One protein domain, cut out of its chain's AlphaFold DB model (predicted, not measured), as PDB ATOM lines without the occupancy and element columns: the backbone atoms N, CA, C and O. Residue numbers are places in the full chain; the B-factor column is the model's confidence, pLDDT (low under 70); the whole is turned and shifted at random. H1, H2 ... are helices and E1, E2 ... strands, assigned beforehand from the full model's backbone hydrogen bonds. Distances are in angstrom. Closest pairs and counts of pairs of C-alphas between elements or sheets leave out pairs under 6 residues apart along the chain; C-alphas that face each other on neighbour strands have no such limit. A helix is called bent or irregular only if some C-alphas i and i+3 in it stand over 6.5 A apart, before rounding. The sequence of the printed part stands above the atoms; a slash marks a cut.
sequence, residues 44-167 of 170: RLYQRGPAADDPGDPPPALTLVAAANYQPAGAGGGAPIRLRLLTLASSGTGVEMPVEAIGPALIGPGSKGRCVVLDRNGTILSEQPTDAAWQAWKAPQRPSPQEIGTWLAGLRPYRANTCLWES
ATOM      1  N   ARG A  44     -35.552  37.939  57.952       90.88
ATOM      2  CA  ARG A  44     -36.596  36.953  58.262       90.88
ATOM      3  C   ARG A  44     -37.046  36.235  57.005       90.88
ATOM      4  O   ARG A  44     -37.453  36.879  56.038       90.88
ATOM      5  N   LEU A  45     -37.043  34.910  57.073       92.94
ATOM      6  CA  LEU A  45     -37.516  34.045  56.004       92.94
ATOM      7  C   LEU A  45     -39.018  33.797  56.115       92.94
ATOM      8  O   LEU A  45     -39.551  33.495  57.189       92.94
ATOM      9  N   TYR A  46     -39.678  33.872  54.969       93.75
ATOM     10  CA  TYR A  46     -41.068  33.513  54.802       93.75
ATOM     11  C   TYR A  46     -41.195  32.457  53.714       93.75
ATOM     12  O   TYR A  46     -40.559  32.543  52.664       93.75
ATOM     13  N   GLN A  47     -42.055  31.477  53.954       93.25
ATOM     14  CA  GLN A  47     -42.317  30.397  53.023       93.25
ATOM     15  C   GLN A  47     -43.692  30.565  52.404       93.25
ATOM     16  O   GLN A  47     -44.657  30.916  53.090       93.25
ATOM     17  N   ARG A  48     -43.780  30.314  51.099       90.56
ATOM     18  CA  ARG A  48     -45.049  30.298  50.389       90.56
ATOM     19  C   ARG A  48     -45.999  29.302  51.048       90.56
ATOM     20  O   ARG A  48     -45.696  28.119  51.174       90.56
ATOM     21  N   GLY A  49     -47.143  29.818  51.471       85.06
ATOM     22  CA  GLY A  49     -48.267  29.028  51.942       85.06
ATOM     23  C   GLY A  49     -49.242  28.710  50.808       85.06
ATOM     24  O   GLY A  49     -49.010  29.098  49.659       85.06
ATOM     25  N   PRO A  50     -50.362  28.043  51.124       79.12
ATOM     26  CA  PRO A  50     -51.451  27.884  50.170       79.12
ATOM     27  C   PRO A  50     -51.900  29.244  49.614       79.12
ATOM     28  O   PRO A  50     -51.765  30.288  50.275       79.12
ATOM     29  N   ALA A  51     -52.425  29.228  48.385       64.25
ATOM     30  CA  ALA A  51     -53.082  30.394  47.803       64.25
ATOM     31  C   ALA A  51     -54.149  30.910  48.782       64.25
ATOM     32  O   ALA A  51     -54.790  30.129  49.482       64.25
ATOM     33  N   ALA A  52     -54.275  32.230  48.896       59.59
ATOM     34  CA  ALA A  52     -55.274  32.819  49.781       59.59
ATOM     35  C   ALA A  52     -56.568  32.808  49.005       59.59
ATOM     36  O   ALA A  52     -56.538  32.931  47.781       59.59
ATOM     37  N   ASP A  53     -57.674  32.771  49.734       56.84
ATOM     38  CA  ASP A  53     -58.928  33.259  49.194       56.84
ATOM     39  C   ASP A  53     -58.675  34.674  48.658       56.84
ATOM     40  O   ASP A  53     -58.295  35.588  49.408       56.84
ATOM     41  N   ASP A  54     -58.764  34.825  47.337       56.72
ATOM     42  CA  ASP A  54     -58.588  36.119  46.698       56.72
ATOM     43  C   ASP A  54     -59.754  37.003  47.158       56.72
ATOM     44  O   ASP A  54     -60.913  36.622  46.988       56.72
ATOM     45  N   PRO A  55     -59.502  38.168  47.781       54.62
ATOM     46  CA  PRO A  55     -60.563  38.996  48.348       54.62
ATOM     47  C   PRO A  55     -61.445  39.679  47.288       54.62
ATOM     48  O   PRO A  55     -62.300  40.483  47.648       54.62
ATOM     49  N   GLY A  56     -61.266  39.363  46.006       57.41
ATOM     50  CA  GLY A  56     -62.107  39.820  44.912       57.41
ATOM     51  C   GLY A  56     -61.365  39.789  43.584       57.41
ATOM     52  O   GLY A  56     -60.133  39.844  43.546       57.41
ATOM     53  N   ASP A  57     -62.126  39.736  42.495       64.81
ATOM     54  CA  ASP A  57     -61.583  40.026  41.175       64.81
ATOM     55  C   ASP A  57     -61.034  41.460  41.172       64.81
ATOM     56  O   ASP A  57     -61.704  42.380  41.666       64.81
ATOM     57  N   PRO A  58     -59.819  41.692  40.646       69.06
ATOM     58  CA  PRO A  58     -59.312  43.044  40.510       69.06
ATOM     59  C   PRO A  58     -60.281  43.863  39.637       69.06
ATOM     60  O   PRO A  58     -60.886  43.328  38.703       69.06
ATOM     61  N   PRO A  59     -60.452  45.167  39.913       71.00
ATOM     62  CA  PRO A  59     -61.320  46.006  39.099       71.00
ATOM     63  C   PRO A  59     -60.819  46.025  37.647       71.00
ATOM     64  O   PRO A  59     -59.620  45.875  37.435       71.00
ATOM     65  N   PRO A  60     -61.669  46.318  36.642       72.00
ATOM     66  CA  PRO A  60     -61.305  46.218  35.220       72.00
ATOM     67  C   PRO A  60     -60.056  47.007  34.791       72.00
ATOM     68  O   PRO A  60     -59.457  46.709  33.764       72.00
ATOM     69  N   ALA A  61     -59.663  48.027  35.559       73.50
ATOM     70  CA  ALA A  61     -58.445  48.800  35.323       73.50
ATOM     71  C   ALA A  61     -57.151  48.046  35.699       73.50
ATOM     72  O   ALA A  61     -56.072  48.410  35.232       73.50
ATOM     73  N   LEU A  62     -57.249  47.008  36.533       77.25
ATOM     74  CA  LEU A  62     -56.149  46.212  37.063       77.25
ATOM     75  C   LEU A  62     -56.279  44.758  36.607       77.25
ATOM     76  O   LEU A  62     -57.307  44.113  36.771       77.25
ATOM     77  N   THR A  63     -55.187  44.210  36.101       80.06
ATOM     78  CA  THR A  63     -55.036  42.783  35.847       80.06
ATOM     79  C   THR A  63     -54.163  42.187  36.944       80.06
ATOM     80  O   THR A  63     -53.035  42.636  37.172       80.06
ATOM     81  N   LEU A  64     -54.673  41.157  37.615       81.88
ATOM     82  CA  LEU A  64     -53.885  40.321  38.513       81.88
ATOM     83  C   LEU A  64     -53.096  39.312  37.675       81.88
ATOM     84  O   LEU A  64     -53.677  38.497  36.966       81.88
ATOM     85  N   VAL A  65     -51.769  39.381  37.749       81.25
ATOM     86  CA  VAL A  65     -50.866  38.469  37.033       81.25
ATOM     87  C   VAL A  65     -50.526  37.258  37.897       81.25
ATOM     88  O   VAL A  65     -50.483  36.135  37.408       81.25
ATOM     89  N   ALA A  66     -50.269  37.485  39.186       82.56
ATOM     90  CA  ALA A  66     -49.947  36.437  40.149       82.56
ATOM     91  C   ALA A  66     -50.260  36.896  41.576       82.56
ATOM     92  O   ALA A  66     -50.129  38.078  41.890       82.56
ATOM     93  N   ALA A  67     -50.585  35.960  42.463       85.94
ATOM     94  CA  ALA A  67     -50.739  36.207  43.893       85.94
ATOM     95  C   ALA A  67     -50.041  35.110  44.703       85.94
ATOM     96  O   ALA A  67     -49.963  33.961  44.271       85.94
ATOM     97  N   ALA A  68     -49.516  35.461  45.875       88.38
ATOM     98  CA  ALA A  68     -48.937  34.502  46.807       88.38
ATOM     99  C   ALA A  68     -49.046  34.999  48.250       88.38
ATOM    100  O   ALA A  68     -48.908  36.196  48.522       88.38
ATOM    101  N   ASN A  69     -49.217  34.061  49.184       90.12
ATOM    102  CA  ASN A  69     -49.071  34.336  50.609       90.12
ATOM    103  C   ASN A  69     -47.820  33.688  51.137       90.12
ATOM    104  O   ASN A  69     -47.493  32.559  50.777       90.12
ATOM    105  N   TYR A  70     -47.202  34.373  52.081       91.56
ATOM    106  CA  TYR A  70     -46.010  33.908  52.735       91.56
ATOM    107  C   TYR A  70     -46.223  33.912  54.237       91.56
ATOM    108  O   TYR A  70     -46.626  34.917  54.827       91.56
ATOM    109  N   GLN A  71     -45.963  32.758  54.836       91.81
ATOM    110  CA  GLN A  71     -46.014  32.540  56.272       91.81
ATOM    111  C   GLN A  71     -44.594  32.619  56.839       91.81
ATOM    112  O   GLN A  71     -43.654  32.212  56.152       91.81
ATOM    113  N   PRO A  72     -44.395  33.126  58.066       92.06
ATOM    114  CA  PRO A  72     -43.084  33.102  58.708       92.06
ATOM    115  C   PRO A  72     -42.565  31.660  58.805       92.06
ATOM    116  O   PRO A  72     -43.275  30.786  59.296       92.06
ATOM    117  N   ALA A  73     -41.331  31.402  58.361       86.50
ATOM    118  CA  ALA A  73     -40.762  30.049  58.332       86.50
ATOM    119  C   ALA A  73     -40.275  29.541  59.711       86.50
ATOM    120  O   ALA A  73     -39.788  28.420  59.821       86.50
ATOM    121  N   GLY A  74     -40.389  30.349  60.773       79.00
ATOM    122  CA  GLY A  74     -39.930  30.005  62.122       79.00
ATOM    123  C   GLY A  74     -40.848  30.526  63.230       79.00
ATOM    124  O   GLY A  74     -41.650  31.435  63.025       79.00
ATOM    125  N   ALA A  75     -40.694  29.971  64.436       62.53
ATOM    126  CA  ALA A  75     -41.550  30.230  65.604       62.53
ATOM    127  C   ALA A  75     -41.473  31.667  66.176       62.53
ATOM    128  O   ALA A  75     -42.224  32.008  67.083       62.53
ATOM    129  N   GLY A  76     -40.588  32.522  65.648       60.66
ATOM    130  CA  GLY A  76     -40.291  33.870  66.158       60.66
ATOM    131  C   GLY A  76     -41.283  34.981  65.791       60.66
ATOM    132  O   GLY A  76     -41.025  36.138  66.107       60.66
ATOM    133  N   GLY A  77     -42.406  34.652  65.149       65.88
ATOM    134  CA  GLY A  77     -43.480  35.604  64.872       65.88
ATOM    135  C   GLY A  77     -43.202  36.583  63.723       65.88
ATOM    136  O   GLY A  77     -42.084  37.025  63.458       65.88
ATOM    137  N   GLY A  78     -44.277  36.927  63.023       73.38
ATOM    138  CA  GLY A  78     -44.312  37.885  61.926       73.38
ATOM    139  C   GLY A  78     -45.701  37.872  61.297       73.38
ATOM    140  O   GLY A  78     -46.343  36.825  61.248       73.38
ATOM    141  N   ALA A  79     -46.192  39.025  60.845       85.44
ATOM    142  CA  ALA A  79     -47.445  39.052  60.099       85.44
ATOM    143  C   ALA A  79     -47.248  38.341  58.745       85.44
ATOM    144  O   ALA A  79     -46.202  38.547  58.115       85.44
ATOM    145  N   PRO A  80     -48.214  37.526  58.283       89.00
ATOM    146  CA  PRO A  80     -48.174  36.954  56.944       89.00
ATOM    147  C   PRO A  80     -48.054  38.049  55.882       89.00
ATOM    148  O   PRO A  80     -48.696  39.094  55.989       89.00
ATOM    149  N   ILE A  81     -47.271  37.791  54.837       90.88
ATOM    150  CA  ILE A  81     -47.111  38.712  53.707       90.88
ATOM    151  C   ILE A  81     -48.008  38.226  52.576       90.88
ATOM    152  O   ILE A  81     -47.933  37.066  52.176       90.88
ATOM    153  N   ARG A  82     -48.842  39.113  52.035       89.69
ATOM    154  CA  ARG A  82     -49.695  38.819  50.877       89.69
ATOM    155  C   ARG A  82     -49.237  39.671  49.712       89.69
ATOM    156  O   ARG A  82     -49.430  40.884  49.753       89.69
ATOM    157  N   LEU A  83     -48.628  39.048  48.708       90.12
ATOM    158  CA  LEU A  83     -48.130  39.731  47.520       90.12
ATOM    159  C   LEU A  83     -49.041  39.485  46.321       90.12
ATOM    160  O   LEU A  83     -49.461  38.355  46.079       90.12
ATOM    161  N   ARG A  84     -49.297  40.540  45.548       87.56
ATOM    162  CA  ARG A  84     -50.027  40.501  44.278       87.56
ATOM    163  C   ARG A  84     -49.230  41.224  43.211       87.56
ATOM    164  O   ARG A  84     -48.921  42.398  43.364       87.56
ATOM    165  N   LEU A  85     -48.895  40.533  42.135       86.75
ATOM    166  CA  LEU A  85     -48.326  41.147  40.948       86.75
ATOM    167  C   LEU A  85     -49.469  41.724  40.115       86.75
ATOM    168  O   LEU A  85     -50.247  40.980  39.522       86.75
ATOM    169  N   LEU A  86     -49.571  43.045  40.100       83.81
ATOM    170  CA  LEU A  86     -50.630  43.784  39.428       83.81
ATOM    171  C   LEU A  86     -50.060  44.488  38.208       83.81
ATOM    172  O   LEU A  86     -48.974  45.063  38.280       83.81
ATOM    173  N   THR A  87     -50.813  44.497  37.116       80.50
ATOM    174  CA  THR A  87     -50.541  45.336  35.948       80.50
ATOM    175  C   THR A  87     -51.780  46.137  35.576       80.50
ATOM    176  O   THR A  87     -52.894  45.729  35.886       80.50
ATOM    177  N   LEU A  88     -51.617  47.277  34.913       75.50
ATOM    178  CA  LEU A  88     -52.756  47.966  34.304       75.50
ATOM    179  C   LEU A  88     -53.259  47.185  33.088       75.50
ATOM    180  O   LEU A  88     -52.457  46.697  32.290       75.50
ATOM    181  N   ALA A  89     -54.584  47.095  32.951       66.62
ATOM    182  CA  ALA A  89     -55.239  46.370  31.861       66.62
ATOM    183  C   ALA A  89     -55.106  47.085  30.501       66.62
ATOM    184  O   ALA A  89     -55.103  46.445  29.451       66.62
ATOM    185  N   SER A  90     -54.967  48.416  30.495       59.59
ATOM    186  CA  SER A  90     -54.769  49.202  29.276       59.59
ATOM    187  C   SER A  90     -53.280  49.384  28.969       59.59
ATOM    188  O   SER A  90     -52.574  50.106  29.670       59.59
ATOM    189  N   SER A  91     -52.807  48.792  27.871       51.38
ATOM    190  CA  SER A  91     -51.419  48.903  27.394       51.38
ATOM    191  C   SER A  91     -51.070  50.240  26.714       51.38
ATOM    192  O   SER A  91     -49.966  50.379  26.193       51.38
ATOM    193  N   GLY A  92     -51.990  51.210  26.673       42.81
ATOM    194  CA  GLY A  92     -51.916  52.331  25.723       42.81
ATOM    195  C   GLY A  92     -51.807  53.735  26.312       42.81
ATOM    196  O   GLY A  92     -51.468  54.664  25.586       42.81
ATOM    197  N   THR A  93     -52.066  53.929  27.601       47.81
ATOM    198  CA  THR A  93     -51.937  55.245  28.233       47.81
ATOM    199  C   THR A  93     -50.801  55.150  29.239       47.81
ATOM    200  O   THR A  93     -50.783  54.249  30.071       47.81
ATOM    201  N   GLY A  94     -49.809  56.037  29.160       51.53
ATOM    202  CA  GLY A  94     -48.708  56.123  30.132       51.53
ATOM    203  C   GLY A  94     -49.162  56.573  31.529       51.53
ATOM    204  O   GLY A  94     -48.436  57.292  32.204       51.53
ATOM    205  N   VAL A  95     -50.386  56.222  31.922       61.56
ATOM    206  CA  VAL A  95     -50.952  56.454  33.241       61.56
ATOM    207  C   VAL A  95     -50.372  55.384  34.143       61.56
ATOM    208  O   VAL A  95     -50.602  54.200  33.932       61.56
ATOM    209  N   GLU A  96     -49.577  55.794  35.118       71.50
ATOM    210  CA  GLU A  96     -48.994  54.879  36.087       71.50
ATOM    211  C   GLU A  96     -49.989  54.611  37.222       71.50
ATOM    212  O   GLU A  96     -50.862  55.425  37.513       71.50
ATOM    213  N   MET A  97     -49.877  53.439  37.846       73.25
ATOM    214  CA  MET A  97     -50.760  53.004  38.927       73.25
ATOM    215  C   MET A  97     -50.422  53.752  40.230       73.25
ATOM    216  O   MET A  97     -49.337  53.507  40.764       73.25
ATOM    217  N   PRO A  98     -51.316  54.599  40.783       84.75
ATOM    218  CA  PRO A  98     -51.053  55.276  42.049       84.75
ATOM    219  C   PRO A  98     -51.087  54.263  43.193       84.75
ATOM    220  O   PRO A  98     -52.102  53.591  43.397       84.75
ATOM    221  N   VAL A  99     -49.995  54.139  43.948       87.50
ATOM    222  CA  VAL A  99     -49.824  53.078  44.960       87.50
ATOM    223  C   VAL A  99     -50.930  53.100  46.011       87.50
ATOM    224  O   VAL A  99     -51.515  52.065  46.337       87.50
ATOM    225  N   GLU A 100     -51.255  54.284  46.518       89.00
ATOM    226  CA  GLU A 100     -52.290  54.497  47.525       89.00
ATOM    227  C   GLU A 100     -53.704  54.152  47.034       89.00
ATOM    228  O   GLU A 100     -54.565  53.830  47.852       89.00
ATOM    229  N   ALA A 101     -53.949  54.159  45.720       85.81
ATOM    230  CA  ALA A 101     -55.246  53.811  45.142       85.81
ATOM    231  C   ALA A 101     -55.453  52.292  45.017       85.81
ATOM    232  O   ALA A 101     -56.593  51.836  44.941       85.81
ATOM    233  N   ILE A 102     -54.377  51.495  45.048       87.06
ATOM    234  CA  ILE A 102     -54.439  50.036  44.869       87.06
ATOM    235  C   ILE A 102     -55.219  49.366  46.003       87.06
ATOM    236  O   ILE A 102     -56.087  48.534  45.755       87.06
ATOM    237  N   GLY A 103     -54.923  49.729  47.254       86.50
ATOM    238  CA  GLY A 103     -55.578  49.139  48.426       86.50
ATOM    239  C   GLY A 103     -57.102  49.310  48.392       86.50
ATOM    240  O   GLY A 103     -57.814  48.302  48.435       86.50
ATOM    241  N   PRO A 104     -57.611  50.550  48.258       85.88
ATOM    242  CA  PRO A 104     -59.036  50.815  48.100       85.88
ATOM    243  C   PRO A 104     -59.666  50.111  46.897       85.88
ATOM    244  O   PRO A 104     -60.791  49.637  47.005       85.88
ATOM    245  N   ALA A 105     -58.938  50.013  45.782       81.12
ATOM    246  CA  ALA A 105     -59.418  49.380  44.559       81.12
ATOM    247  C   ALA A 105     -59.531  47.846  44.660       81.12
ATOM    248  O   ALA A 105     -60.428  47.274  44.051       81.12
ATOM    249  N   LEU A 106     -58.645  47.184  45.416       81.62
ATOM    250  CA  LEU A 106     -58.609  45.718  45.528       81.62
ATOM    251  C   LEU A 106     -59.378  45.153  46.721       81.62
ATOM    252  O   LEU A 106     -59.952  44.077  46.628       81.62
ATOM    253  N   ILE A 107     -59.315  45.823  47.871       83.69
ATOM    254  CA  ILE A 107     -59.852  45.300  49.141       83.69
ATOM    255  C   ILE A 107     -61.045  46.140  49.623       83.69
ATOM    256  O   ILE A 107     -61.829  45.708  50.468       83.69
ATOM    257  N   GLY A 108     -61.202  47.351  49.091       82.44
ATOM    258  CA  GLY A 108     -62.264  48.278  49.459       82.44
ATOM    259  C   GLY A 108     -61.796  49.427  50.357       82.44
ATOM    260  O   GLY A 108     -60.633  49.469  50.782       82.44
ATOM    261  N   PRO A 109     -62.700  50.375  50.663       83.81
ATOM    262  CA  PRO A 109     -62.373  51.646  51.304       83.81
ATOM    263  C   PRO A 109     -61.542  51.504  52.587       83.81
ATOM    264  O   PRO A 109     -61.785  50.625  53.412       83.81
ATOM    265  N   GLY A 110     -60.546  52.381  52.749       83.31
ATOM    266  CA  GLY A 110     -59.657  52.414  53.920       83.31
ATOM    267  C   GLY A 110     -58.543  51.362  53.929       83.31
ATOM    268  O   GLY A 110     -57.677  51.407  54.801       83.31
ATOM    269  N   SER A 111     -58.522  50.440  52.965       87.12
ATOM    270  CA  SER A 111     -57.462  49.436  52.856       87.12
ATOM    271  C   SER A 111     -56.153  50.069  52.384       87.12
ATOM    272  O   SER A 111     -56.148  50.900  51.477       87.12
ATOM    273  N   LYS A 112     -55.036  49.663  52.992       90.00
ATOM    274  CA  LYS A 112     -53.699  50.204  52.720       90.00
ATOM    275  C   LYS A 112     -52.774  49.124  52.171       90.00
ATOM    276  O   LYS A 112     -53.000  47.927  52.350       90.00
ATOM    277  N   GLY A 113     -51.712  49.562  51.512       91.69
ATOM    278  CA  GLY A 113     -50.693  48.680  50.972       91.69
ATOM    279  C   GLY A 113     -49.474  49.453  50.502       91.69
ATOM    280  O   GLY A 113     -49.381  50.661  50.713       91.69
ATOM    281  N   ARG A 114     -48.540  48.747  49.872       93.44
ATOM    282  CA  ARG A 114     -47.306  49.319  49.317       93.44
ATOM    283  C   ARG A 114     -46.808  48.483  48.148       93.44
ATOM    284  O   ARG A 114     -47.057  47.280  48.117       93.44
ATOM    285  N   CYS A 115     -46.086  49.092  47.213       92.06
ATOM    286  CA  CYS A 115     -45.341  48.326  46.212       92.06
ATOM    287  C   CYS A 115     -44.017  47.857  46.823       92.06
ATOM    288  O   CYS A 115     -43.327  48.628  47.486       92.06
ATOM    289  N   VAL A 116     -43.652  46.599  46.609       92.81
ATOM    290  CA  VAL A 116     -42.394  46.015  47.080       92.81
ATOM    291  C   VAL A 116     -41.508  45.655  45.898       92.81
ATOM    292  O   VAL A 116     -41.977  45.267  44.829       92.81
ATOM    293  N   VAL A 117     -40.202  45.781  46.095       89.19
ATOM    294  CA  VAL A 117     -39.192  45.428  45.098       89.19
ATOM    295  C   VAL A 117     -38.428  44.227  45.614       89.19
ATOM    296  O   VAL A 117     -37.843  44.294  46.694       89.19
ATOM    297  N   LEU A 118     -38.425  43.154  44.830       88.12
ATOM    298  CA  LEU A 118     -37.657  41.949  45.124       88.12
ATOM    299  C   LEU A 118     -36.354  41.926  44.324       88.12
ATOM    300  O   LEU A 118     -36.339  42.320  43.155       88.12
ATOM    301  N   ASP A 119     -35.287  41.412  44.929       83.38
ATOM    302  CA  ASP A 119     -34.122  40.926  44.190       83.38
ATOM    303  C   ASP A 119     -34.410  39.565  43.538       83.38
ATOM    304  O   ASP A 119     -35.462  38.969  43.740       83.38
ATOM    305  N   ARG A 120     -33.449  39.014  42.790       76.75
ATOM    306  CA  ARG A 120     -33.601  37.707  42.123       76.75
ATOM    307  C   ARG A 120     -33.757  36.510  43.071       76.75
ATOM    308  O   ARG A 120     -34.192  35.460  42.610       76.75
ATOM    309  N   ASN A 121     -33.400  36.656  44.342       81.44
ATOM    310  CA  ASN A 121     -33.469  35.608  45.355       81.44
ATOM    311  C   ASN A 121     -34.770  35.676  46.176       81.44
ATOM    312  O   ASN A 121     -35.000  34.810  47.014       81.44
ATOM    313  N   GLY A 122     -35.629  36.674  45.935       84.31
ATOM    314  CA  GLY A 122     -36.853  36.891  46.711       84.31
ATOM    315  C   GLY A 122     -36.652  37.761  47.956       84.31
ATOM    316  O   GLY A 122     -37.551  37.849  48.791       84.31
ATOM    317  N   THR A 123     -35.514  38.441  48.092       88.94
ATOM    318  CA  THR A 123     -35.281  39.423  49.158       88.94
ATOM    319  C   THR A 123     -36.019  40.716  48.844       88.94
ATOM    320  O   THR A 123     -35.863  41.275  47.758       88.94
ATOM    321  N   ILE A 124     -36.778  41.247  49.801       89.88
ATOM    322  CA  ILE A 124     -37.389  42.574  49.692       89.88
ATOM    323  C   ILE A 124     -36.299  43.638  49.860       89.88
ATOM    324  O   ILE A 124     -35.830  43.896  50.968       89.88
ATOM    325  N   LEU A 125     -35.909  44.259  48.745       88.69
ATOM    326  CA  LEU A 125     -34.889  45.309  48.686       88.69
ATOM    327  C   LEU A 125     -35.429  46.671  49.107       88.69
ATOM    328  O   LEU A 125     -34.723  47.466  49.723       88.69
ATOM    329  N   SER A 126     -36.664  46.978  48.709       89.25
ATOM    330  CA  SER A 126     -37.279  48.266  49.015       89.25
ATOM    331  C   SER A 126     -38.795  48.183  49.031       89.25
ATOM    332  O   SER A 126     -39.406  47.286  48.443       89.25
ATOM    333  N   GLU A 127     -39.387  49.159  49.704       93.50
ATOM    334  CA  GLU A 127     -40.812  49.265  49.938       93.50
ATOM    335  C   GLU A 127     -41.243  50.692  49.629       93.50
ATOM    336  O   GLU A 127     -40.679  51.649  50.156       93.50
ATOM    337  N   GLN A 128     -42.229  50.829  48.755       93.75
ATOM    338  CA  GLN A 128     -42.684  52.100  48.222       93.75
ATOM    339  C   GLN A 128     -44.125  52.315  48.700       93.75
ATOM    340  O   GLN A 128     -45.050  51.728  48.133       93.75
ATOM    341  N   PRO A 129     -44.328  53.070  49.797       91.62
ATOM    342  CA  PRO A 129     -45.641  53.227  50.423       91.62
ATOM    343  C   PRO A 129     -46.551  54.229  49.701       91.62
ATOM    344  O   PRO A 129     -47.739  54.285  50.003       91.62
ATOM    345  N   THR A 130     -46.009  55.033  48.784       91.06
ATOM    346  CA  THR A 130     -46.730  56.090  48.060       91.06
ATOM    347  C   THR A 130     -46.379  56.068  46.580       91.06
ATOM    348  O   THR A 130     -45.300  55.592  46.207       91.06
ATOM    349  N   ASP A 131     -47.253  56.626  45.738       89.19
ATOM    350  CA  ASP A 131     -46.956  56.822  44.319       89.19
ATOM    351  C   ASP A 131     -45.676  57.636  44.132       89.19
ATOM    352  O   ASP A 131     -44.773  57.188  43.439       89.19
ATOM    353  N   ALA A 132     -45.503  58.746  44.852       89.56
ATOM    354  CA  ALA A 132     -44.285  59.553  44.759       89.56
ATOM    355  C   ALA A 132     -42.993  58.740  45.007       89.56
ATOM    356  O   ALA A 132     -42.016  58.894  44.272       89.56
ATOM    357  N   ALA A 133     -42.991  57.846  46.003       89.88
ATOM    358  CA  ALA A 133     -41.849  56.977  46.290       89.88
ATOM    359  C   ALA A 133     -41.639  55.929  45.183       89.88
ATOM    360  O   ALA A 133     -40.520  55.715  44.713       89.88
ATOM    361  N   TRP A 134     -42.732  55.337  44.694       87.19
ATOM    362  CA  TRP A 134     -42.709  54.394  43.576       87.19
ATOM    363  C   TRP A 134     -42.181  55.035  42.289       87.19
ATOM    364  O   TRP A 134     -41.353  54.447  41.588       87.19
ATOM    365  N   GLN A 135     -42.587  56.269  42.008       84.69
ATOM    366  CA  GLN A 135     -42.121  57.024  40.853       84.69
ATOM    367  C   GLN A 135     -40.659  57.422  40.962       84.69
ATOM    368  O   GLN A 135     -39.915  57.258  39.995       84.69
ATOM    369  N   ALA A 136     -40.222  57.873  42.136       85.50
ATOM    370  CA  ALA A 136     -38.815  58.159  42.385       85.50
ATOM    371  C   ALA A 136     -37.943  56.907  42.191       85.50
ATOM    372  O   ALA A 136     -36.877  56.992  41.586       85.50
ATOM    373  N   TRP A 137     -38.414  55.735  42.633       84.00
ATOM    374  CA  TRP A 137     -37.705  54.468  42.442       84.00
ATOM    375  C   TRP A 137     -37.641  54.029  40.968       84.00
ATOM    376  O   TRP A 137     -36.604  53.539  40.510       84.00
ATOM    377  N   LYS A 138     -38.725  54.223  40.204       79.31
ATOM    378  CA  LYS A 138     -38.781  53.889  38.770       79.31
ATOM    379  C   LYS A 138     -38.029  54.877  37.881       79.31
ATOM    380  O   LYS A 138     -37.566  54.475  36.819       79.31
ATOM    381  N   ALA A 139     -37.925  56.152  38.259       75.12
ATOM    382  CA  ALA A 139     -37.388  57.207  37.394       75.12
ATOM    383  C   ALA A 139     -35.997  56.891  36.794       75.12
ATOM    384  O   ALA A 139     -35.846  57.060  35.583       75.12
ATOM    385  N   PRO A 140     -35.016  56.351  37.549       71.50
ATOM    386  CA  PRO A 140     -33.713  55.952  37.004       71.50
ATOM    387  C   PRO A 140     -33.764  54.755  36.044       71.50
ATOM    388  O   PRO A 140     -32.800  54.491  35.338       71.50
ATOM    389  N   GLN A 141     -34.867  54.005  36.045       70.12
ATOM    390  CA  GLN A 141     -35.073  52.798  35.243       70.12
ATOM    391  C   GLN A 141     -35.904  53.081  33.983       70.12
ATOM    392  O   GLN A 141     -36.257  52.151  33.255       70.12
ATOM    393  N   ARG A 142     -36.268  54.350  33.740       66.94
ATOM    394  CA  ARG A 142     -37.067  54.723  32.575       66.94
ATOM    395  C   ARG A 142     -36.245  54.541  31.290       66.94
ATOM    396  O   ARG A 142     -35.091  54.964  31.247       66.94
ATOM    397  N   PRO A 143     -36.833  53.929  30.251       62.66
ATOM    398  CA  PRO A 143     -36.184  53.686  28.981       62.66
ATOM    399  C   PRO A 143     -35.739  54.999  28.351       62.66
ATOM    400  O   PRO A 143     -36.433  56.016  28.410       62.66
ATOM    401  N   SER A 144     -34.591  54.944  27.693       69.00
ATOM    402  CA  SER A 144     -34.144  55.986  26.779       69.00
ATOM    403  C   SER A 144     -35.183  56.227  25.667       69.00
ATOM    404  O   SER A 144     -35.977  55.336  25.349       69.00
ATOM    405  N   PRO A 145     -35.178  57.394  24.996       68.62
ATOM    406  CA  PRO A 145     -36.098  57.671  23.887       68.62
ATOM    407  C   PRO A 145     -36.125  56.596  22.780       68.62
ATOM    408  O   PRO A 145     -37.178  56.324  22.206       68.62
ATOM    409  N   GLN A 146     -34.997  55.932  22.505       66.62
ATOM    410  CA  GLN A 146     -34.926  54.813  21.551       66.62
ATOM    411  C   GLN A 146     -35.629  53.546  22.063       66.62
ATOM    412  O   GLN A 146     -36.315  52.852  21.308       66.62
ATOM    413  N   GLU A 147     -35.518  53.257  23.357       63.28
ATOM    414  CA  GLU A 147     -36.244  52.158  23.992       63.28
ATOM    415  C   GLU A 147     -37.753  52.444  24.074       63.28
ATOM    416  O   GLU A 147     -38.551  51.517  23.925       63.28
ATOM    417  N   ILE A 148     -38.159  53.715  24.205       63.41
ATOM    418  CA  ILE A 148     -39.566  54.141  24.099       63.41
ATOM    419  C   ILE A 148     -40.113  53.843  22.697       63.41
ATOM    420  O   ILE A 148     -41.213  53.311  22.582       63.41
ATOM    421  N   GLY A 149     -39.348  54.113  21.633       60.91
ATOM    422  CA  GLY A 149     -39.744  53.759  20.262       60.91
ATOM    423  C   GLY A 149     -39.937  52.251  20.068       60.91
ATOM    424  O   GLY A 149     -40.896  51.816  19.435       60.91
ATOM    425  N   THR A 150     -39.076  51.444  20.691       61.25
ATOM    426  CA  THR A 150     -39.183  49.974  20.681       61.25
ATOM    427  C   THR A 150     -40.417  49.489  21.456       61.25
ATOM    428  O   THR A 150     -41.086  48.546  21.037       61.25
ATOM    429  N   TRP A 151     -40.761  50.151  22.566       57.50
ATOM    430  CA  TRP A 151     -41.997  49.897  23.310       57.50
ATOM    431  C   TRP A 151     -43.251  50.278  22.513       57.50
ATOM    432  O   TRP A 151     -44.156  49.457  22.393       57.50
ATOM    433  N   LEU A 152     -43.292  51.482  21.928       59.12
ATOM    434  CA  LEU A 152     -44.420  51.955  21.113       59.12
ATOM    435  C   LEU A 152     -44.663  51.062  19.891       59.12
ATOM    436  O   LEU A 152     -45.806  50.872  19.487       59.12
ATOM    437  N   ALA A 153     -43.603  50.471  19.336       61.72
ATOM    438  CA  ALA A 153     -43.690  49.482  18.265       61.72
ATOM    439  C   ALA A 153     -44.197  48.099  18.734       61.72
ATOM    440  O   ALA A 153     -44.251  47.166  17.938       61.72
ATOM    441  N   GLY A 154     -44.535  47.937  20.019       52.50
ATOM    442  CA  GLY A 154     -44.999  46.676  20.602       52.50
ATOM    443  C   GLY A 154     -43.900  45.623  20.772       52.50
ATOM    444  O   GLY A 154     -44.195  44.480  21.104       52.50
ATOM    445  N   LEU A 155     -42.630  45.987  20.565       52.41
ATOM    446  CA  LEU A 155     -41.508  45.042  20.557       52.41
ATOM    447  C   LEU A 155     -40.967  44.741  21.964       52.41
ATOM    448  O   LEU A 155     -40.197  43.798  22.138       52.41
ATOM    449  N   ARG A 156     -41.361  45.517  22.984       45.66
ATOM    450  CA  ARG A 156     -41.041  45.256  24.398       45.66
ATOM    451  C   ARG A 156     -42.196  45.658  25.320       45.66
ATOM    452  O   ARG A 156     -42.619  46.806  25.243       45.66
ATOM    453  N   PRO A 157     -42.661  44.798  26.246       50.09
ATOM    454  CA  PRO A 157     -43.597  45.213  27.289       50.09
ATOM    455  C   PRO A 157     -42.887  46.131  28.298       50.09
ATOM    456  O   PRO A 157     -41.871  45.762  28.892       50.09
ATOM    457  N   TYR A 158     -43.408  47.343  28.483       52.38
ATOM    458  CA  TYR A 158     -42.841  48.324  29.407       52.38
ATOM    459  C   TYR A 158     -43.338  48.094  30.839       52.38
ATOM    460  O   TYR A 158     -44.539  48.015  31.090       52.38
ATOM    461  N   ARG A 159     -42.404  47.996  31.794       57.75
ATOM    462  CA  ARG A 159     -42.678  47.645  33.201       57.75
ATOM    463  C   ARG A 159     -43.246  48.778  34.062       57.75
ATOM    464  O   ARG A 159     -43.503  48.549  35.240       57.75
ATOM    465  N   ALA A 160     -43.446  49.986  33.530       58.50
ATOM    466  CA  ALA A 160     -43.934  51.111  34.345       58.50
ATOM    467  C   ALA A 160     -45.340  50.909  34.920       58.50
ATOM    468  O   ALA A 160     -45.690  51.560  35.909       58.50
ATOM    469  N   ASN A 161     -46.099  49.984  34.332       70.06
ATOM    470  CA  ASN A 161     -47.491  49.717  34.671       70.06
ATOM    471  C   ASN A 161     -47.661  48.535  35.633       70.06
ATOM    472  O   ASN A 161     -48.790  48.123  35.879       70.06
ATOM    473  N   THR A 162     -46.563  47.983  36.158       79.25
ATOM    474  CA  THR A 162     -46.579  46.817  37.045       79.25
ATOM    475  C   THR A 162     -46.196  47.211  38.468       79.25
ATOM    476  O   THR A 162     -45.206  47.906  38.664       79.25
ATOM    477  N   CYS A 163     -46.934  46.731  39.467       86.19
ATOM    478  CA  CYS A 163     -46.582  46.844  40.882       86.19
ATOM    479  C   CYS A 163     -46.709  45.469  41.541       86.19
ATOM    480  O   CYS A 163     -47.734  44.801  41.410       86.19
ATOM    481  N   LEU A 164     -45.672  45.049  42.268       90.31
ATOM    482  CA  LEU A 164     -45.785  43.933  43.197       90.31
ATOM    483  C   LEU A 164     -46.302  44.483  44.521       90.31
ATOM    484  O   LEU A 164     -45.560  45.066  45.301       90.31
ATOM    485  N   TRP A 165     -47.600  44.365  44.729       91.06
ATOM    486  CA  TRP A 165     -48.308  45.004  45.816       91.06
ATOM    487  C   TRP A 165     -48.407  44.102  47.041       91.06
ATOM    488  O   TRP A 165     -48.798  42.940  46.939       91.06
ATOM    489  N   GLU A 166     -48.111  44.662  48.208       92.38
ATOM    490  CA  GLU A 166     -48.347  44.043  49.504       92.38
ATOM    491  C   GLU A 166     -49.540  44.693  50.209       92.38
ATOM    492  O   GLU A 166     -49.577  45.914  50.391       92.38
ATOM    493  N   SER A 167     -50.481  43.868  50.676       88.25
ATOM    494  CA  SER A 167     -51.549  44.314  51.578       88.25
ATOM    495  C   SER A 167     -51.013  44.554  52.984       88.25
ATOM    496  O   SER A 167     -50.379  43.670  53.558       88.25
TER     497      SER A 167
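This is residues 44 to 167 of the 170 residues of an uncharacterized protein of Synechococcus sp. Ace-Pa (UniProt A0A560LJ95). One strongly twisted sheet of six strands curls like part of a barrel; helix H1 crosses over strand E6 and helix H2 runs along strand E4. Helix H3 lies off the sheet towards one end of the long axis, and the turn of the hairpin E2 and E3 makes the other end. The printed part has 124 residues, with three named helices and six named strands in the order E1 E2 E3 H1 E4 E5 H2 H3 E6; the class is mixed, helices and strands. The sheet's order is E1 E2 E3 E6 E4 E5, antiparallel throughout. The whole is compact, with a radius of gyration of the C-alphas of 15.6 A, yet elongated, spanning 51 by 30 by 25 A.

E1, residues 44 to 48, begins at C-alpha 44 (-36.596, 36.953, 58.262). E2, residues 62 to 72, is 28.5 A long and bends by 65 degrees at residue 65. E3, residues 81 to 88, is 22.2 A long. H1 is residues 99 to 107, E4 residues 113 to 118, E5 residues 124 to 128. H2, residues 131 to 141, 15.5 A long, is only just irregular: C-alphas 137 and 140 are 6.9 A apart. H3 is residues 145 to 152. E6, residues 162 to 167, ends at C-alpha 167 (-51.549, 44.314, 51.578).

E1, E2 and E3 form a meander, each strand the antiparallel neighbour of the one before. Within hydrogen-bond range are N 47 and O 71 between E1 and E2, 2.8 A, and N 65 and O 85 between E2 and E3, 2.8 A. E3 and E6 have N 84 and O 165 at 2.8 A, E6 and E4 N 116 and O 164 at 2.8 A, and the hairpin E4 and E5 N 117 and O 126 at 2.9 A. E3, H1, E4 and E5, H2 H3, E6 are split strand-helix-strand units, another strand between their two strands, with right-handed crossovers. H1 is on the sheet at a height of 6.6 A, and H2 at 10.2 A. H1 and H2 only just touch, with 3 pairs of C-alphas within 8 A, only at their ends; the closest are those of Val 99 and Asp 131, 4.8 A. H3 is not on the sheet. Every O i to N i+4 pair is within hydrogen-bond range in H3, but 3 of 5 in H1 and 5 of 7 in H2.

The C-alphas of Ala 75 and Ala 153, the two farthest apart, are 51.1 A apart. The printed part has no cut. The link E1 to E2 is long, 13 residues. Mean pLDDT of the printed part is 77.4; residues 51 to 58, 75 to 77, 89 to 95 and 142 to 160 are under 70.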